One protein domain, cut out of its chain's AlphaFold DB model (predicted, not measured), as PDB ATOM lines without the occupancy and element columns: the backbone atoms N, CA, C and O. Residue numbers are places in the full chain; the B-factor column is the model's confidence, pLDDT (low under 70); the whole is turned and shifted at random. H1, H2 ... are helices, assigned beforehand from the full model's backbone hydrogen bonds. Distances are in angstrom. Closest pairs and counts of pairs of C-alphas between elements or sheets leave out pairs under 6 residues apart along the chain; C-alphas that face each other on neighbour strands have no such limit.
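What this domain is: This is residues 21 to 147 of the 219 residues of the protein "Putative HD domain-containing protein" of viral metagenome (UniProt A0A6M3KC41). Two helical hairpins, H5 with H6 and H8 with H9, pack on each other through H6, the helix nearest the middle; H2 packs along H5, and H1 meets the last residues of H8. The short helices H3, H4 and H7 fill in beside these, and the link from H4 to H5 reaches out to Lys 69. The printed part has 127 residues with nine named helices, H1 to H9 in order, and no named strand: its class is all helix, with the packing part aligned, part crossed. It is compact and rounded, with a radius of gyration of the C-alphas of 13.7 A and spans of 43 by 32 by 25 A.

How they stand to each other: H1, residues 21 to 33, touches H8, residues 111 to 127, with residues 22 to 27 alone; their closest C-alphas, Gly 23 and Cys 126, are 4.4 A apart. H2, residues 39 to 48, touches H5, residues 75 to 85, at a shallow tilt of 28 degrees, opposite ways, the closest C-alphas being Ser 40 and Leu 80, 5.1 A. H3, residues 52 to 55, touches H4, residues 57 to 64, only at the corner, with the C-alphas of Lys 53 and Glu 60 closest at 5.5 A. H4 touches H5 at a steep tilt of 69.8 degrees, only just short of about perpendicular; the closest C-alphas, Arg 63 and Phe 76, are 4.9 A apart. H5 and H6, residues 89 to 97, form a hairpin at 17 degrees, with the C-alphas of Ile 83 and Arg 92 closest at 5.4 A. H6 touches H9, residues 136 to 145, at a steep tilt of 51 degrees, the same way, the closest C-alphas being Ala 94 and Ile 143, 5.2 A. H7, residues 100 to 103, touches H8, the closest C-alphas being Gly 101 and Ser 115, 4.0 A. H8, the hub, touches four helices and forms a hairpin with H9 at 20 degrees; the closest C-alphas, Ala 112 and Lys 144, are 4.8 A apart. H2 and H8 are apart. Every O i to N i+4 pair is within hydrogen-bond range in H1, H2, H5, H6, H8 and H9, and 2 of 4 are in H4; H3 and H7 are too short for such a pair.

Where its parts are: H1 begins with C-alpha 21 at (290.016, 199.203, 202.414) and is 18.4 A long. H2 measures 14.5 A and H5 15.5 A. H8, the longest, runs 24.0 A from C-alpha 111 at (262.226, 191.805, 189.418). H9, 14.1 A, ends with C-alpha 145 at (266.262, 197.955, 181.521).

The domain as a whole: The C-alphas farthest apart, Lys 21 and Lys 69, are 43.4 A apart. The printed part has no cut and no long link. Mean pLDDT of the printed part is 88.9; residues 21 to 23, 68 to 72, 108 to 109 and 130 to 132 are under 70.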
ATOM      1  N   LYS A  21     289.138 199.734 203.474       51.50
ATOM      2  CA  LYS A  21     290.016 199.203 202.414       51.50
ATOM      3  C   LYS A  21     289.530 197.855 201.882       51.50
ATOM      4  O   LYS A  21     289.423 197.700 200.669       51.50
ATOM      5  N   ASP A  22     289.129 196.954 202.770       62.69
ATOM      6  CA  ASP A  22     288.715 195.582 202.456       62.69
ATOM      7  C   ASP A  22     287.495 195.593 201.508       62.69
ATOM      8  O   ASP A  22     287.374 194.807 200.570       62.69
ATOM      9  N   GLY A  23     286.615 196.582 201.688       66.75
ATOM     10  CA  GLY A  23     285.438 196.830 200.861       66.75
ATOM     11  C   GLY A  23     285.705 197.163 199.391       66.75
ATOM     12  O   GLY A  23     284.984 196.691 198.511       66.75
ATOM     13  N   TYR A  24     286.735 197.966 199.111       74.69
ATOM     14  CA  TYR A  24     287.150 198.269 197.735       74.69
ATOM     15  C   TYR A  24     287.940 197.121 197.122       74.69
ATOM     16  O   TYR A  24     287.814 196.888 195.925       74.69
ATOM     17  N   GLU A  25     288.691 196.373 197.929       80.62
ATOM     18  CA  GLU A  25     289.355 195.147 197.484       80.62
ATOM     19  C   GLU A  25     288.331 194.097 197.026       80.62
ATOM     20  O   GLU A  25     288.544 193.440 196.009       80.62
ATOM     21  N   HIS A  26     287.164 194.013 197.680       83.44
ATOM     22  CA  HIS A  26     286.050 193.191 197.197       83.44
ATOM     23  C   HIS A  26     285.555 193.615 195.808       83.44
ATOM     24  O   HIS A  26     285.326 192.754 194.962       83.44
ATOM     25  N   ILE A  27     285.380 194.917 195.556       88.81
ATOM     26  CA  ILE A  27     284.958 195.410 194.234       88.81
ATOM     27  C   ILE A  27     286.055 195.170 193.192       88.81
ATOM     28  O   ILE A  27     285.760 194.654 192.118       88.81
ATOM     29  N   ALA A  28     287.314 195.450 193.537       89.31
ATOM     30  CA  ALA A  28     288.462 195.232 192.663       89.31
ATOM     31  C   ALA A  28     288.616 193.756 192.266       89.31
ATOM     32  O   ALA A  28     288.888 193.467 191.104       89.31
ATOM     33  N   PHE A  29     288.369 192.822 193.193       92.62
ATOM     34  CA  PHE A  29     288.334 191.390 192.891       92.62
ATOM     35  C   PHE A  29     287.314 191.063 191.793       92.62
ATOM     36  O   PHE A  29     287.623 190.319 190.863       92.62
ATOM     37  N   TRP A  30     286.097 191.608 191.883       94.56
ATOM     38  CA  TRP A  30     285.070 191.385 190.866       94.56
ATOM     39  C   TRP A  30     285.416 192.058 189.541       94.56
ATOM     40  O   TRP A  30     285.224 191.438 188.499       94.56
ATOM     41  N   ASP A  31     285.956 193.277 189.566       94.38
ATOM     42  CA  ASP A  31     286.407 193.973 188.359       94.38
ATOM     43  C   ASP A  31     287.480 193.162 187.626       94.38
ATOM     44  O   ASP A  31     287.342 192.912 186.427       94.38
ATOM     45  N   GLU A  32     288.495 192.677 188.348       96.06
ATOM     46  CA  GLU A  32     289.548 191.812 187.811       96.06
ATOM     47  C   GLU A  32     288.969 190.493 187.286       96.06
ATOM     48  O   GLU A  32     289.230 190.104 186.144       96.06
ATOM     49  N   LEU A  33     288.099 189.839 188.061       96.44
ATOM     50  CA  LEU A  33     287.397 188.633 187.634       96.44
ATOM     51  C   LEU A  33     286.553 188.876 186.373       96.44
ATOM     52  O   LEU A  33     286.433 187.997 185.524       96.44
ATOM     53  N   PHE A  34     285.982 190.059 186.186       97.25
ATOM     54  CA  PHE A  34     285.234 190.389 184.978       97.25
ATOM     55  C   PHE A  34     286.110 190.760 183.783       97.25
ATOM     56  O   PHE A  34     285.560 190.999 182.706       97.25
ATOM     57  N   THR A  35     287.438 190.714 183.902       96.69
ATOM     58  CA  THR A  35     288.354 190.834 182.756       96.69
ATOM     59  C   THR A  35     288.716 189.499 182.097       96.69
ATOM     60  O   THR A  35     289.134 189.506 180.942       96.69
ATOM     61  N   ILE A  36     288.514 188.352 182.762       96.62
ATOM     62  CA  ILE A  36     288.932 187.036 182.233       96.62
ATOM     63  C   ILE A  36     287.883 186.399 181.308       96.62
ATOM     64  O   ILE A  36     286.704 186.734 181.371       96.62
ATOM     65  N   ASP A  37     288.254 185.412 180.494       94.94
ATOM     66  CA  ASP A  37     287.340 184.824 179.495       94.94
ATOM     67  C   ASP A  37     286.131 184.085 180.088       94.94
ATOM     68  O   ASP A  37     285.026 184.171 179.550       94.94
ATOM     69  N   LYS A  38     286.328 183.359 181.197       97.00
ATOM     70  CA  LYS A  38     285.305 182.505 181.828       97.00
ATOM     71  C   LYS A  38     285.123 182.810 183.320       97.00
ATOM     72  O   LYS A  38     285.479 181.970 184.157       97.00
ATOM     73  N   PRO A  39     284.554 183.979 183.681       98.12
ATOM     74  CA  PRO A  39     284.316 184.335 185.077       98.12
ATOM     75  C   PRO A  39     283.461 183.296 185.810       98.12
ATOM     76  O   PRO A  39     283.668 183.048 187.000       98.12
ATOM     77  N   SER A  40     282.544 182.629 185.097       98.12
ATOM     78  CA  SER A  40     281.669 181.613 185.681       98.12
ATOM     79  C   SER A  40     282.424 180.485 186.388       98.12
ATOM     80  O   SER A  40     281.942 179.979 187.401       98.12
ATOM     81  N   LEU A  41     283.613 180.100 185.906       98.19
ATOM     82  CA  LEU A  41     284.405 179.026 186.506       98.19
ATOM     83  C   LEU A  41     284.887 179.409 187.902       98.19
ATOM     84  O   LEU A  41     284.749 178.617 188.833       98.19
ATOM     85  N   VAL A  42     285.388 180.633 188.070       98.12
ATOM     86  CA  VAL A  42     285.831 181.135 189.377       98.12
ATOM     87  C   VAL A  42     284.639 181.254 190.320       98.12
ATOM     88  O   VAL A  42     284.716 180.790 191.453       98.12
ATOM     89  N   ILE A  43     283.503 181.777 189.848       98.25
ATOM     90  CA  ILE A  43     282.296 181.912 190.679       98.25
ATOM     91  C   ILE A  43     281.777 180.539 191.135       98.25
ATOM     92  O   ILE A  43     281.401 180.378 192.299       98.25
ATOM     93  N   ARG A  44     281.813 179.514 190.266       98.00
ATOM     94  CA  ARG A  44     281.495 178.128 190.661       98.00
ATOM     95  C   ARG A  44     282.446 177.625 191.738       98.00
ATOM     96  O   ARG A  44     281.963 177.080 192.723       98.00
ATOM     97  N   ARG A  45     283.756 177.863 191.611       98.25
ATOM     98  CA  ARG A  45     284.735 177.481 192.646       98.25
ATOM     99  C   ARG A  45     284.490 178.193 193.975       98.25
ATOM    100  O   ARG A  45     284.533 177.545 195.014       98.25
ATOM    101  N   LEU A  46     284.167 179.489 193.959       97.12
ATOM    102  CA  LEU A  46     283.795 180.221 195.176       97.12
ATOM    103  C   LEU A  46     282.576 179.589 195.863       97.12
ATOM    104  O   LEU A  46     282.552 179.489 197.089       97.12
ATOM    105  N   SER A  47     281.578 179.156 195.090       97.19
ATOM    106  CA  SER A  47     280.394 178.454 195.606       97.19
ATOM    107  C   SER A  47     280.755 177.068 196.158       97.19
ATOM    108  O   SER A  47     280.431 176.759 197.300       97.19
ATOM    109  N   GLU A  48     281.512 176.262 195.404       97.38
ATOM    110  CA  GLU A  48     281.963 174.917 195.802       97.38
ATOM    111  C   GLU A  48     282.788 174.922 197.095       97.38
ATOM    112  O   GLU A  48     282.617 174.047 197.941       97.38
ATOM    113  N   PHE A  49     283.649 175.925 197.279       97.44
ATOM    114  CA  PHE A  49     284.434 176.100 198.503       97.44
ATOM    115  C   PHE A  49     283.653 176.776 199.637       97.44
ATOM    116  O   PHE A  49     284.194 176.986 200.721       97.44
ATOM    117  N   GLY A  50     282.384 177.130 199.417       94.06
ATOM    118  CA  GLY A  50     281.541 177.781 200.415       94.06
ATOM    119  C   GLY A  50     281.964 179.214 200.744       94.06
ATOM    120  O   GLY A  50     281.563 179.728 201.786       94.06
ATOM    121  N   ILE A  51     282.754 179.855 199.882       95.06
ATOM    122  CA  ILE A  51     283.197 181.250 200.012       95.06
ATOM    123  C   ILE A  51     282.098 182.200 199.524       95.06
ATOM    124  O   ILE A  51     281.869 183.246 200.132       95.06
ATOM    125  N   LEU A  52     281.369 181.823 198.464       94.25
ATOM    126  CA  LEU A  52     280.379 182.692 197.818       94.25
ATOM    127  C   LEU A  52     279.288 183.177 198.785       94.25
ATOM    128  O   LEU A  52     278.893 184.338 198.725       94.25
ATOM    129  N   LYS A  53     278.881 182.336 199.746       92.50
ATOM    130  CA  LYS A  53     277.896 182.686 200.786       92.50
ATOM    131  C   LYS A  53     278.323 183.847 201.695       92.50
ATOM    132  O   LYS A  53     277.472 184.434 202.352       92.50
ATOM    133  N   TYR A  54     279.617 184.159 201.756       88.62
ATOM    134  CA  TYR A  54     280.150 185.273 202.542       88.62
ATOM    135  C   TYR A  54     280.371 186.526 201.692       88.62
ATOM    136  O   TYR A  54     280.142 187.630 202.178       88.62
ATOM    137  N   VAL A  55     280.787 186.365 200.430       89.38
ATOM    138  CA  VAL A  55     281.159 187.496 199.561       89.38
ATOM    139  C   VAL A  55     280.021 188.007 198.680       89.38
ATOM    140  O   VAL A  55     280.037 189.176 198.308       89.38
ATOM    141  N   LEU A  56     279.042 187.160 198.340       93.88
ATOM    142  CA  LEU A  56     277.831 187.513 197.591       93.88
ATOM    143  C   LEU A  56     276.693 186.507 197.908       93.88
ATOM    144  O   LEU A  56     276.340 185.669 197.072       93.88
ATOM    145  N   PRO A  57     276.115 186.562 199.125       92.62
ATOM    146  CA  PRO A  57     275.116 185.603 199.608       92.62
ATOM    147  C   PRO A  57     273.870 185.510 198.725       92.62
ATOM    148  O   PRO A  57     273.306 184.429 198.572       92.62
ATOM    149  N   ASP A  58     273.437 186.621 198.124       94.88
ATOM    150  CA  ASP A  58     272.259 186.641 197.256       94.88
ATOM    151  C   ASP A  58     272.469 185.760 196.007       94.88
ATOM    152  O   ASP A  58     271.578 185.001 195.626       94.88
ATOM    153  N   LEU A  59     273.676 185.749 195.430       96.25
ATOM    154  CA  LEU A  59     273.993 184.853 194.315       96.25
ATOM    155  C   LEU A  59     274.079 183.387 194.753       96.25
ATOM    156  O   LEU A  59     273.609 182.511 194.032       96.25
ATOM    157  N   GLU A  60     274.632 183.097 195.932       95.75
ATOM    158  CA  GLU A  60     274.645 181.723 196.455       95.75
ATOM    159  C   GLU A  60     273.213 181.199 196.665       95.75
ATOM    160  O   GLU A  60     272.880 180.083 196.259       95.75
ATOM    161  N   ASN A  61     272.326 182.031 197.216       94.19
ATOM    162  CA  ASN A  61     270.918 181.690 197.421       94.19
ATOM    163  C   ASN A  61     270.170 181.417 196.107       94.19
ATOM    164  O   ASN A  61     269.255 180.586 196.085       94.19
ATOM    165  N   ALA A  62     270.587 182.036 195.000       94.12
ATOM    166  CA  ALA A  62     270.002 181.820 193.679       94.12
ATOM    167  C   ALA A  62     270.097 180.360 193.190       94.12
ATOM    168  O   ALA A  62     269.325 179.946 192.323       94.12
ATOM    169  N   ARG A  63     270.987 179.538 193.765       92.25
ATOM    170  CA  ARG A  63     271.065 178.091 193.483       92.25
ATOM    171  C   ARG A  63     269.784 177.348 193.853       92.25
ATOM    172  O   ARG A  63     269.444 176.348 193.222       92.25
ATOM    173  N   ASN A  64     269.067 177.853 194.852       90.69
ATOM    174  CA  ASN A  64     267.825 177.266 195.346       90.69
ATOM    175  C   ASN A  64     266.588 177.789 194.594       90.69
ATOM    176  O   ASN A  64     265.472 177.353 194.871       90.69
ATOM    177  N   HIS A  65     266.766 178.718 193.647       88.50
ATOM    178  CA  HIS A  65     265.681 179.335 192.892       88.50
ATOM    179  C   HIS A  65     265.572 178.729 191.487       88.50
ATOM    180  O   HIS A  65     266.312 179.090 190.573       88.50
ATOM    181  N   VAL A  66     264.647 177.788 191.315       86.25
ATOM    182  CA  VAL A  66     264.406 177.090 190.044       86.25
ATOM    183  C   VAL A  66     263.707 178.028 189.043       86.25
ATOM    184  O   VAL A  66     262.657 178.578 189.362       86.25
ATOM    185  N   GLN A  67     264.269 178.202 187.839       71.12
ATOM    186  CA  GLN A  67     263.729 179.106 186.797       71.12
ATOM    187  C   GLN A  67     262.665 178.429 185.915       71.12
ATOM    188  O   GLN A  67     261.696 179.066 185.508       71.12
ATOM    189  N   ASN A  68     262.820 177.130 185.638       64.38
ATOM    190  CA  ASN A  68     261.963 176.370 184.726       64.38
ATOM    191  C   ASN A  68     261.332 175.150 185.415       64.38
ATOM    192  O   ASN A  68     261.885 174.588 186.353       64.38
ATOM    193  N   LYS A  69     260.199 174.650 184.899       48.50
ATOM    194  CA  LYS A  69     259.612 173.371 185.372       48.50
ATOM    195  C   LYS A  69     260.547 172.165 185.161       48.50
ATOM    196  O   LYS A  69     260.357 171.127 185.796       48.50
ATOM    197  N   ASN A  70     261.563 172.311 184.310       48.25
ATOM    198  CA  ASN A  70     262.651 171.352 184.164       48.25
ATOM    199  C   ASN A  70     263.659 171.581 185.299       48.25
ATOM    200  O   ASN A  70     264.360 172.586 185.330       48.25
ATOM    201  N   LYS A  71     263.706 170.630 186.237       52.12
ATOM    202  CA  LYS A  71     264.392 170.694 187.543       52.12
ATOM    203  C   LYS A  71     265.904 170.999 187.518       52.12
ATOM    204  O   LYS A  71     266.485 171.137 188.587       52.12
ATOM    205  N   SER A  72     266.548 171.046 186.352       55.81
ATOM    206  CA  SER A  72     268.006 171.166 186.233       55.81
ATOM    207  C   SER A  72     268.523 172.598 186.104       55.81
ATOM    208  O   SER A  72     269.732 172.779 186.208       55.81
ATOM    209  N   ASP A  73     267.657 173.591 185.872       73.94
ATOM    210  CA  ASP A  73     268.092 174.973 185.652       73.94
ATOM    211  C   ASP A  73     267.596 175.919 186.754       73.94
ATOM    212  O   ASP A  73     266.395 176.032 187.040       73.94
ATOM    213  N   ASN A  74     268.550 176.573 187.409       90.88
ATOM    214  CA  ASN A  74     268.324 177.502 188.508       90.88
ATOM    215  C   ASN A  74     268.903 178.873 188.168       90.88
ATOM    216  O   ASN A  74     269.754 179.013 187.292       90.88
ATOM    217  N   LEU A  75     268.447 179.891 188.892       92.75
ATOM    218  CA  LEU A  75     268.855 181.272 188.674       92.75
ATOM    219  C   LEU A  75     270.380 181.440 188.730       92.75
ATOM    220  O   LEU A  75     270.929 182.178 187.925       92.75
ATOM    221  N   PHE A  76     271.070 180.712 189.610       95.56
ATOM    222  CA  PHE A  76     272.533 180.717 189.653       95.56
ATOM    223  C   PHE A  76     273.163 180.261 188.329       95.56
ATOM    224  O   PHE A  76     274.019 180.946 187.779       95.56
ATOM    225  N   THR A  77     272.739 179.113 187.798       94.62
ATOM    226  CA  THR A  77     273.294 178.549 186.558       94.62
ATOM    227  C   THR A  77     273.008 179.446 185.363       94.62
ATOM    228  O   THR A  77     273.935 179.706 184.594       94.62
ATOM    229  N   HIS A  78     271.786 179.974 185.273       94.38
ATOM    230  CA  HIS A  78     271.393 180.972 184.277       94.38
ATOM    231  C   HIS A  78     272.294 182.209 184.331       94.38
ATOM    232  O   HIS A  78     272.952 182.534 183.346       94.38
ATOM    233  N   THR A  79     272.423 182.844 185.500       96.69
ATOM    234  CA  THR A  79     273.282 184.023 185.689       96.69
ATOM    235  C   THR A  79     274.712 183.761 185.220       96.69
ATOM    236  O   THR A  79     275.297 184.579 184.512       96.69
ATOM    237  N   LEU A  80     275.278 182.599 185.557       97.31
ATOM    238  CA  LEU A  80     276.632 182.239 185.145       97.31
ATOM    239  C   LEU A  80     276.787 182.037 183.633       97.31
ATOM    240  O   LEU A  80     277.838 182.367 183.090       97.31
ATOM    241  N   GLN A  81     275.768 181.507 182.955       95.81
ATOM    242  CA  GLN A  81     275.767 181.413 181.493       95.81
ATOM    243  C   GLN A  81     275.720 182.805 180.857       95.81
ATOM    244  O   GLN A  81     276.488 183.069 179.938       95.81
ATOM    245  N   VAL A  82     274.878 183.707 181.372       97.06
ATOM    246  CA  VAL A  82     274.758 185.082 180.857       97.06
ATOM    247  C   VAL A  82     276.075 185.851 181.012       97.06
ATOM    248  O   VAL A  82     276.511 186.488 180.057       97.06
ATOM    249  N   ILE A  83     276.751 185.751 182.165       97.81
ATOM    250  CA  ILE A  83     278.050 186.417 182.405       97.81
ATOM    251  C   ILE A  83     279.110 185.995 181.377       97.81
ATOM    252  O   ILE A  83     279.872 186.836 180.901       97.81
ATOM    253  N   ASP A  84     279.158 184.710 181.020       97.69
ATOM    254  CA  ASP A  84     280.122 184.174 180.052       97.69
ATOM    255  C   ASP A  84     279.787 184.535 178.591       97.69
ATOM    256  O   ASP A  84     280.640 184.372 177.718       97.69
ATOM    257  N   LEU A  85     278.558 184.985 178.313       96.44
ATOM    258  CA  LEU A  85     278.102 185.407 176.983       96.44
ATOM    259  C   LEU A  85     278.319 186.904 176.719       96.44
ATOM    260  O   LEU A  85     278.218 187.341 175.573       96.44
ATOM    261  N   VAL A  86     278.616 187.694 177.755       96.88
ATOM    262  CA  VAL A  86     278.850 189.140 177.647       96.88
ATOM    263  C   VAL A  86     280.303 189.510 177.935       96.88
ATOM    264  O   VAL A  86     281.019 188.833 178.676       96.88
ATOM    265  N   PHE A  87     280.727 190.643 177.376       95.19
ATOM    266  CA  PHE A  87     282.062 191.207 177.557       95.19
ATOM    267  C   PHE A  87     281.983 192.624 178.123       95.19
ATOM    268  O   PHE A  87     281.041 193.367 177.844       95.19
ATOM    269  N   GLY A  88     283.009 193.012 178.877       95.75
ATOM    270  CA  GLY A  88     283.091 194.311 179.539       95.75
ATOM    271  C   GLY A  88     282.630 194.252 180.994       95.75
ATOM    272  O   GLY A  88     281.592 193.671 181.312       95.75
ATOM    273  N   VAL A  89     283.418 194.889 181.862       96.12
ATOM    274  CA  VAL A  89     283.245 194.864 183.321       96.12
ATOM    275  C   VAL A  89     281.837 195.315 183.724       96.12
ATOM    276  O   VAL A  89     281.142 194.583 184.422       96.12
ATOM    277  N   ASP A  90     281.346 196.436 183.186       96.19
ATOM    278  CA  ASP A  90     280.005 196.947 183.519       96.19
ATOM    279  C   ASP A  90     278.873 195.979 183.140       96.19
ATOM    280  O   ASP A  90     277.908 195.819 183.886       96.19
ATOM    281  N   ILE A  91     278.963 195.334 181.967       97.88
ATOM    282  CA  ILE A  91     277.912 194.414 181.507       97.88
ATOM    283  C   ILE A  91     277.949 193.131 182.330       97.88
ATOM    284  O   ILE A  91     276.897 192.572 182.626       97.88
ATOM    285  N   ARG A  92     279.134 192.677 182.751       98.25
ATOM    286  CA  ARG A  92     279.282 191.498 183.614       98.25
ATOM    287  C   ARG A  92     278.806 191.755 185.039       98.25
ATOM    288  O   ARG A  92     278.125 190.894 185.592       98.25
ATOM    289  N   TRP A  93     279.035 192.953 185.579       97.94
ATOM    290  CA  TRP A  93     278.354 193.401 186.795       97.94
ATOM    291  C   TRP A  93     276.839 193.351 186.632       97.94
ATOM    292  O   TRP A  93     276.148 192.762 187.459       97.94
ATOM    293  N   ALA A  94     276.308 193.918 185.548       98.38
ATOM    294  CA  ALA A  94     274.872 193.890 185.311       98.38
ATOM    295  C   ALA A  94     274.342 192.454 185.167       98.38
ATOM    296  O   ALA A  94     273.346 192.114 185.800       98.38
ATOM    297  N   ALA A  95     275.032 191.587 184.423       98.31
ATOM    298  CA  ALA A  95     274.682 190.179 184.255       98.31
ATOM    299  C   ALA A  95     274.659 189.415 185.584       98.31
ATOM    300  O   ALA A  95     273.727 188.650 185.820       98.31
ATOM    301  N   LEU A  96     275.615 189.665 186.483       98.19
ATOM    302  CA  LEU A  96     275.668 189.047 187.813       98.19
ATOM    303  C   LEU A  96     274.411 189.334 188.651       98.19
ATOM    304  O   LEU A  96     273.970 188.473 189.412       98.19
ATOM    305  N   PHE A  97     273.814 190.519 188.485       98.06
ATOM    306  CA  PHE A  97     272.694 190.983 189.306       98.06
ATOM    307  C   PHE A  97     271.335 191.009 188.597       98.06
ATOM    308  O   PHE A  97     270.330 191.056 189.303       98.06
ATOM    309  N   HIS A  98     271.274 190.967 187.257       97.00
ATOM    310  CA  HIS A  98     270.089 191.343 186.457       97.00
ATOM    311  C   HIS A  98     268.780 190.690 186.919       97.00
ATOM    312  O   HIS A  98     267.734 191.341 186.950       97.00
ATOM    313  N   ASP A  99     268.861 189.444 187.376       95.62
ATOM    314  CA  ASP A  99     267.720 188.619 187.751       95.62
ATOM    315  C   ASP A  99     267.643 188.259 189.244       95.62
ATOM    316  O   ASP A  99     266.690 187.593 189.657       95.62
ATOM    317  N   LEU A 100     268.580 188.707 190.091       95.56
ATOM    318  CA  LEU A 100     268.551 188.381 191.530       95.56
ATOM    319  C   LEU A 100     267.265 188.868 192.217       95.56
ATOM    320  O   LEU A 100     266.794 188.262 193.179       95.56
ATOM    321  N   GLY A 101     266.623 189.894 191.663       93.81
ATOM    322  CA  GLY A 101     265.304 190.365 192.059       93.81
ATOM    323  C   GLY A 101     264.204 189.299 192.023       93.81
ATOM    324  O   GLY A 101     263.252 189.405 192.799       93.81
ATOM    325  N   LYS A 102     264.325 188.254 191.185       92.19
ATOM    326  CA  LYS A 102     263.351 187.148 191.084       92.19
ATOM    327  C   LYS A 102     263.206 186.377 192.401       92.19
ATOM    328  O   LYS A 102     262.139 185.839 192.686       92.19
ATOM    329  N   MET A 103     264.228 186.396 193.260       91.06
ATOM    330  CA  MET A 103     264.156 185.790 194.594       91.06
ATOM    331  C   MET A 103     263.213 186.537 195.550       91.06
ATOM    332  O   MET A 103     262.710 185.937 196.495       91.06
ATOM    333  N   TYR A 104     262.945 187.825 195.310       88.38
ATOM    334  CA  TYR A 104     262.135 188.673 196.200       88.38
ATOM    335  C   TYR A 104     260.786 189.066 195.592       88.38
ATOM    336  O   TYR A 104     259.982 189.739 196.239       88.38
ATOM    337  N   THR A 105     260.521 188.689 194.339       84.19
ATOM    338  CA  THR A 105     259.232 188.939 193.699       84.19
ATOM    339  C   THR A 105     258.938 187.948 192.580       84.19
ATOM    340  O   THR A 105     259.781 187.666 191.739       84.19
ATOM    341  N   LEU A 106     257.688 187.485 192.527       70.75
ATOM    342  CA  LEU A 106     257.164 186.664 191.431       70.75
ATOM    343  C   LEU A 106     256.622 187.512 190.266       70.75
ATOM    344  O   LEU A 106     256.195 186.982 189.242       70.75
ATOM    345  N   LEU A 107     256.587 188.841 190.412       71.94
ATOM    346  CA  LEU A 107     256.082 189.736 189.377       71.94
ATOM    347  C   LEU A 107     257.197 190.032 188.371       71.94
ATOM    348  O   LEU A 107     258.080 190.846 188.642       71.94
ATOM    349  N   ASN A 108     257.103 189.436 187.176       63.25
ATOM    350  CA  ASN A 108     258.100 189.577 186.106       63.25
ATOM    351  C   ASN A 108     258.484 191.032 185.799       63.25
ATOM    352  O   ASN A 108     259.631 191.292 185.495       63.25
ATOM    353  N   ARG A 109     257.588 192.019 185.925       63.34
ATOM    354  CA  ARG A 109     257.948 193.430 185.663       63.34
ATOM    355  C   ARG A 109     258.646 194.140 186.825       63.34
ATOM    356  O   ARG A 109     259.183 195.222 186.630       63.34
ATOM    357  N   LYS A 110     258.615 193.571 188.033       83.00
ATOM    358  CA  LYS A 110     259.216 194.178 189.230       83.00
ATOM    359  C   LYS A 110     260.572 193.580 189.587       83.00
ATOM    360  O   LYS A 110     261.290 194.225 190.345       83.00
ATOM    361  N   HIS A 111     260.941 192.407 189.056       89.75
ATOM    362  CA  HIS A 111     262.226 191.805 189.418       89.75
ATOM    363  C   HIS A 111     263.400 192.693 189.005       89.75
ATOM    364  O   HIS A 111     264.274 192.877 189.828       89.75
ATOM    365  N   ALA A 112     263.381 193.342 187.835       92.19
ATOM    366  CA  ALA A 112     264.483 194.216 187.412       92.19
ATOM    367  C   ALA A 112     264.729 195.383 188.392       92.19
ATOM    368  O   ALA A 112     265.868 195.695 188.724       92.19
ATOM    369  N   ILE A 113     263.657 195.971 188.939       93.00
ATOM    370  CA  ILE A 113     263.749 197.007 189.984       93.00
ATOM    371  C   ILE A 113     264.326 196.413 191.275       93.00
ATOM    372  O   ILE A 113     265.196 197.007 191.902       93.00
ATOM    373  N   ARG A 114     263.889 195.208 191.666       94.38
ATOM    374  CA  ARG A 114     264.438 194.522 192.847       94.38
ATOM    375  C   ARG A 114     265.897 194.109 192.659       94.38
ATOM    376  O   ARG A 114     266.667 194.204 193.601       94.38
ATOM    377  N   SER A 115     266.295 193.703 191.461       95.94
ATOM    378  CA  SER A 115     267.680 193.403 191.105       95.94
ATOM    379  C   SER A 115     268.567 194.641 191.239       95.94
ATOM    380  O   SER A 115     269.648 194.564 191.817       95.94
ATOM    381  N   GLU A 116     268.086 195.800 190.778       95.44
ATOM    382  CA  GLU A 116     268.770 197.086 190.956       95.44
ATOM    383  C   GLU A 116     268.938 197.425 192.450       95.44
ATOM    384  O   GLU A 116     270.015 197.843 192.878       95.44
ATOM    385  N   GLU A 117     267.901 197.208 193.268       94.19
ATOM    386  CA  GLU A 117     267.964 197.392 194.726       94.19
ATOM    387  C   GLU A 117     268.989 196.458 195.389       94.19
ATOM    388  O   GLU A 117     269.755 196.903 196.247       94.19
ATOM    389  N   VAL A 118     269.037 195.184 194.980       94.75
ATOM    390  CA  VAL A 118     270.013 194.193 195.470       94.75
ATOM    391  C   VAL A 118     271.434 194.632 195.127       94.75
ATOM    392  O   VAL A 118     272.291 194.653 196.008       94.75
ATOM    393  N   TYR A 119     271.675 195.063 193.886       95.12
ATOM    394  CA  TYR A 119     272.974 195.580 193.458       95.12
ATOM    395  C   TYR A 119     273.392 196.827 194.249       95.12
ATOM    396  O   TYR A 119     274.486 196.878 194.809       95.12
ATOM    397  N   LYS A 120     272.502 197.817 194.396       92.94
ATOM    398  CA  LYS A 120     272.782 199.027 195.189       92.94
ATOM    399  C   LYS A 120     273.089 198.704 196.648       92.94
ATOM    400  O   LYS A 120     273.991 199.306 197.233       92.94
ATOM    401  N   ARG A 121     272.353 197.757 197.238       91.38
ATOM    402  CA  ARG A 121     272.614 197.277 198.598       91.38
ATOM    403  C   ARG A 121     273.978 196.598 198.682       91.38
ATOM    404  O   ARG A 121     274.703 196.879 199.630       91.38
ATOM    405  N   TYR A 122     274.322 195.754 197.712       91.31
ATOM    406  CA  TYR A 122     275.620 195.089 197.645       91.31
ATOM    407  C   TYR A 122     276.769 196.100 197.629       91.31
ATOM    408  O   TYR A 122     277.612 196.088 198.523       91.31
ATOM    409  N   ILE A 123     276.729 197.051 196.688       90.12
ATOM    410  CA  ILE A 123     277.738 198.110 196.587       90.12
ATOM    411  C   ILE A 123     277.835 198.898 197.891       90.12
ATOM    412  O   ILE A 123     278.938 199.121 198.383       90.12
ATOM    413  N   TYR A 124     276.705 199.284 198.490       87.31
ATOM    414  CA  TYR A 124     276.707 199.998 199.767       87.31
ATOM    415  C   TYR A 124     277.334 199.179 200.902       87.31
ATOM    416  O   TYR A 124     278.070 199.729 201.714       87.31
ATOM    417  N   VAL A 125     277.067 197.874 200.979       84.94
ATOM    418  CA  VAL A 125     277.655 197.019 202.018       84.94
ATOM    419  C   VAL A 125     279.171 196.920 201.859       84.94
ATOM    420  O   VAL A 125     279.869 197.077 202.862       84.94
ATOM    421  N   CYS A 126     279.663 196.719 200.633       83.50
ATOM    422  CA  CYS A 126     281.093 196.629 200.349       83.50
ATOM    423  C   CYS A 126     281.798 197.965 200.593       83.50
ATOM    424  O   CYS A 126     282.751 198.038 201.350       83.50
ATOM    425  N   THR A 127     281.311 199.048 200.001       82.25
ATOM    426  CA  THR A 127     282.043 200.327 199.960       82.25
ATOM    427  C   THR A 127     281.732 201.265 201.124       82.25
ATOM    428  O   THR A 127     282.458 202.239 201.333       82.25
ATOM    429  N   LYS A 128     280.615 201.025 201.832       79.88
ATOM    430  CA  LYS A 128     279.943 201.980 202.738       79.88
ATOM    431  C   LYS A 128     279.596 203.324 202.078       79.88
ATOM    432  O   LYS A 128     279.198 204.260 202.766       79.88
ATOM    433  N   ASP A 129     279.698 203.416 200.751       71.44
ATOM    434  CA  ASP A 129     279.444 204.619 199.968       71.44
ATOM    435  C   ASP A 129     279.011 204.249 198.545       71.44
ATOM    436  O   ASP A 129     279.811 203.959 197.656       71.44
ATOM    437  N   LYS A 130     277.702 204.324 198.309       60.75
ATOM    438  CA  LYS A 130     277.121 204.007 197.003       60.75
ATOM    439  C   LYS A 130     277.614 204.924 195.873       60.75
ATOM    440  O   LYS A 130     277.474 204.550 194.720       60.75
ATOM    441  N   TYR A 131     278.162 206.104 196.161       59.47
ATOM    442  CA  TYR A 131     278.524 207.091 195.138       59.47
ATOM    443  C   TYR A 131     279.972 206.991 194.651       59.47
ATOM    444  O   TYR A 131     280.365 207.765 193.785       59.47
ATOM    445  N   ARG A 132     280.759 206.048 195.174       63.47
ATOM    446  CA  ARG A 132     282.184 205.901 194.836       63.47
ATOM    447  C   ARG A 132     282.491 204.906 193.717       63.47
ATOM    448  O   ARG A 132     283.659 204.639 193.464       63.47
ATOM    449  N   ILE A 133     281.468 204.365 193.054       73.38
ATOM    450  CA  ILE A 133     281.635 203.546 191.849       73.38
ATOM    451  C   ILE A 133     281.210 204.377 190.641       73.38
ATOM    452  O   ILE A 133     280.018 204.627 190.451       73.38
ATOM    453  N   ASP A 134     282.182 204.774 189.818       79.31
ATOM    454  CA  ASP A 134     281.987 205.688 188.680       79.31
ATOM    455  C   ASP A 134     280.882 205.216 187.720       79.31
ATOM    456  O   ASP A 134     280.093 206.014 187.209       79.31
ATOM    457  N   ASN A 135     280.755 203.898 187.541       88.31
ATOM    458  CA  ASN A 135     279.807 203.293 186.607       88.31
ATOM    459  C   ASN A 135     278.492 202.829 187.258       88.31
ATOM    460  O   ASN A 135     277.699 202.161 186.590       88.31
ATOM    461  N   LEU A 136     278.211 203.193 188.522       91.19
ATOM    462  CA  LEU A 136     277.023 202.717 189.250       91.19
ATOM    463  C   LEU A 136     275.733 202.945 188.452       91.19
ATOM    464  O   LEU A 136     274.928 202.026 188.310       91.19
ATOM    465  N   ASN A 137     275.527 204.160 187.934       93.19
ATOM    466  CA  ASN A 137     274.298 204.511 187.216       93.19
ATOM    467  C   ASN A 137     274.147 203.709 185.922       93.19
ATOM    468  O   ASN A 137     273.056 203.230 185.638       93.19
ATOM    469  N   ILE A 138     275.249 203.501 185.192       95.56
ATOM    470  CA  ILE A 138     275.253 202.679 183.979       95.56
ATOM    471  C   ILE A 138     274.829 201.257 184.342       95.56
ATOM    472  O   ILE A 138     273.885 200.744 183.757       95.56
ATOM    473  N   ILE A 139     275.463 200.634 185.339       97.00
ATOM    474  CA  ILE A 139     275.148 199.255 185.744       97.00
ATOM    475  C   ILE A 139     273.698 199.140 186.240       97.00
ATOM    476  O   ILE A 139     273.004 198.184 185.894       97.00
ATOM    477  N   CYS A 140     273.205 200.128 186.993       96.31
ATOM    478  CA  CYS A 140     271.808 200.175 187.425       96.31
ATOM    479  C   CYS A 140     270.844 200.234 186.236       96.31
ATOM    480  O   CYS A 140     269.864 199.491 186.223       96.31
ATOM    481  N   ASP A 141     271.129 201.062 185.231       97.00
ATOM    482  CA  ASP A 141     270.322 201.143 184.017       97.00
ATOM    483  C   ASP A 141     270.364 199.824 183.231       97.00
ATOM    484  O   ASP A 141     269.313 199.325 182.823       97.00
ATOM    485  N   LEU A 142     271.538 199.193 183.095       98.31
ATOM    486  CA  LEU A 142     271.662 197.866 182.481       98.31
ATOM    487  C   LEU A 142     270.762 196.844 183.183       98.31
ATOM    488  O   LEU A 142     269.970 196.177 182.523       98.31
ATOM    489  N   ILE A 143     270.828 196.760 184.515       97.56
ATOM    490  CA  ILE A 143     270.005 195.845 185.318       97.56
ATOM    491  C   ILE A 143     268.519 196.170 185.170       97.56
ATOM    492  O   ILE A 143     267.700 195.282 184.952       97.56
ATOM    493  N   LYS A 144     268.140 197.440 185.285       95.62
ATOM    494  CA  LYS A 144     266.737 197.856 185.304       95.62
ATOM    495  C   LYS A 144     266.054 197.677 183.952       95.62
ATOM    496  O   LYS A 144     264.861 197.375 183.897       95.62
ATOM    497  N   PHE A 145     266.802 197.874 182.871       96.56
ATOM    498  CA  PHE A 145     266.262 197.955 181.521       96.56
ATOM    499  C   PHE A 145     266.617 196.761 180.626       96.56
ATOM    500  O   PHE A 145     266.192 196.750 179.471       96.56
ATOM    501  N   HIS A 146     267.309 195.734 181.140       96.00
ATOM    502  CA  HIS A 146     267.732 194.558 180.362       96.00
ATOM    503  C   HIS A 146     266.599 193.856 179.594       96.00
ATOM    504  O   HIS A 146     266.836 193.322 178.519       96.00
ATOM    505  N   MET A 147     265.358 193.877 180.096       94.38
ATOM    506  CA  MET A 147     264.217 193.272 179.395       94.38
ATOM    507  C   MET A 147     263.541 194.189 178.370       94.38
ATOM    508  O   MET A 147     262.696 193.712 177.611       94.38
TER     509      MET A 147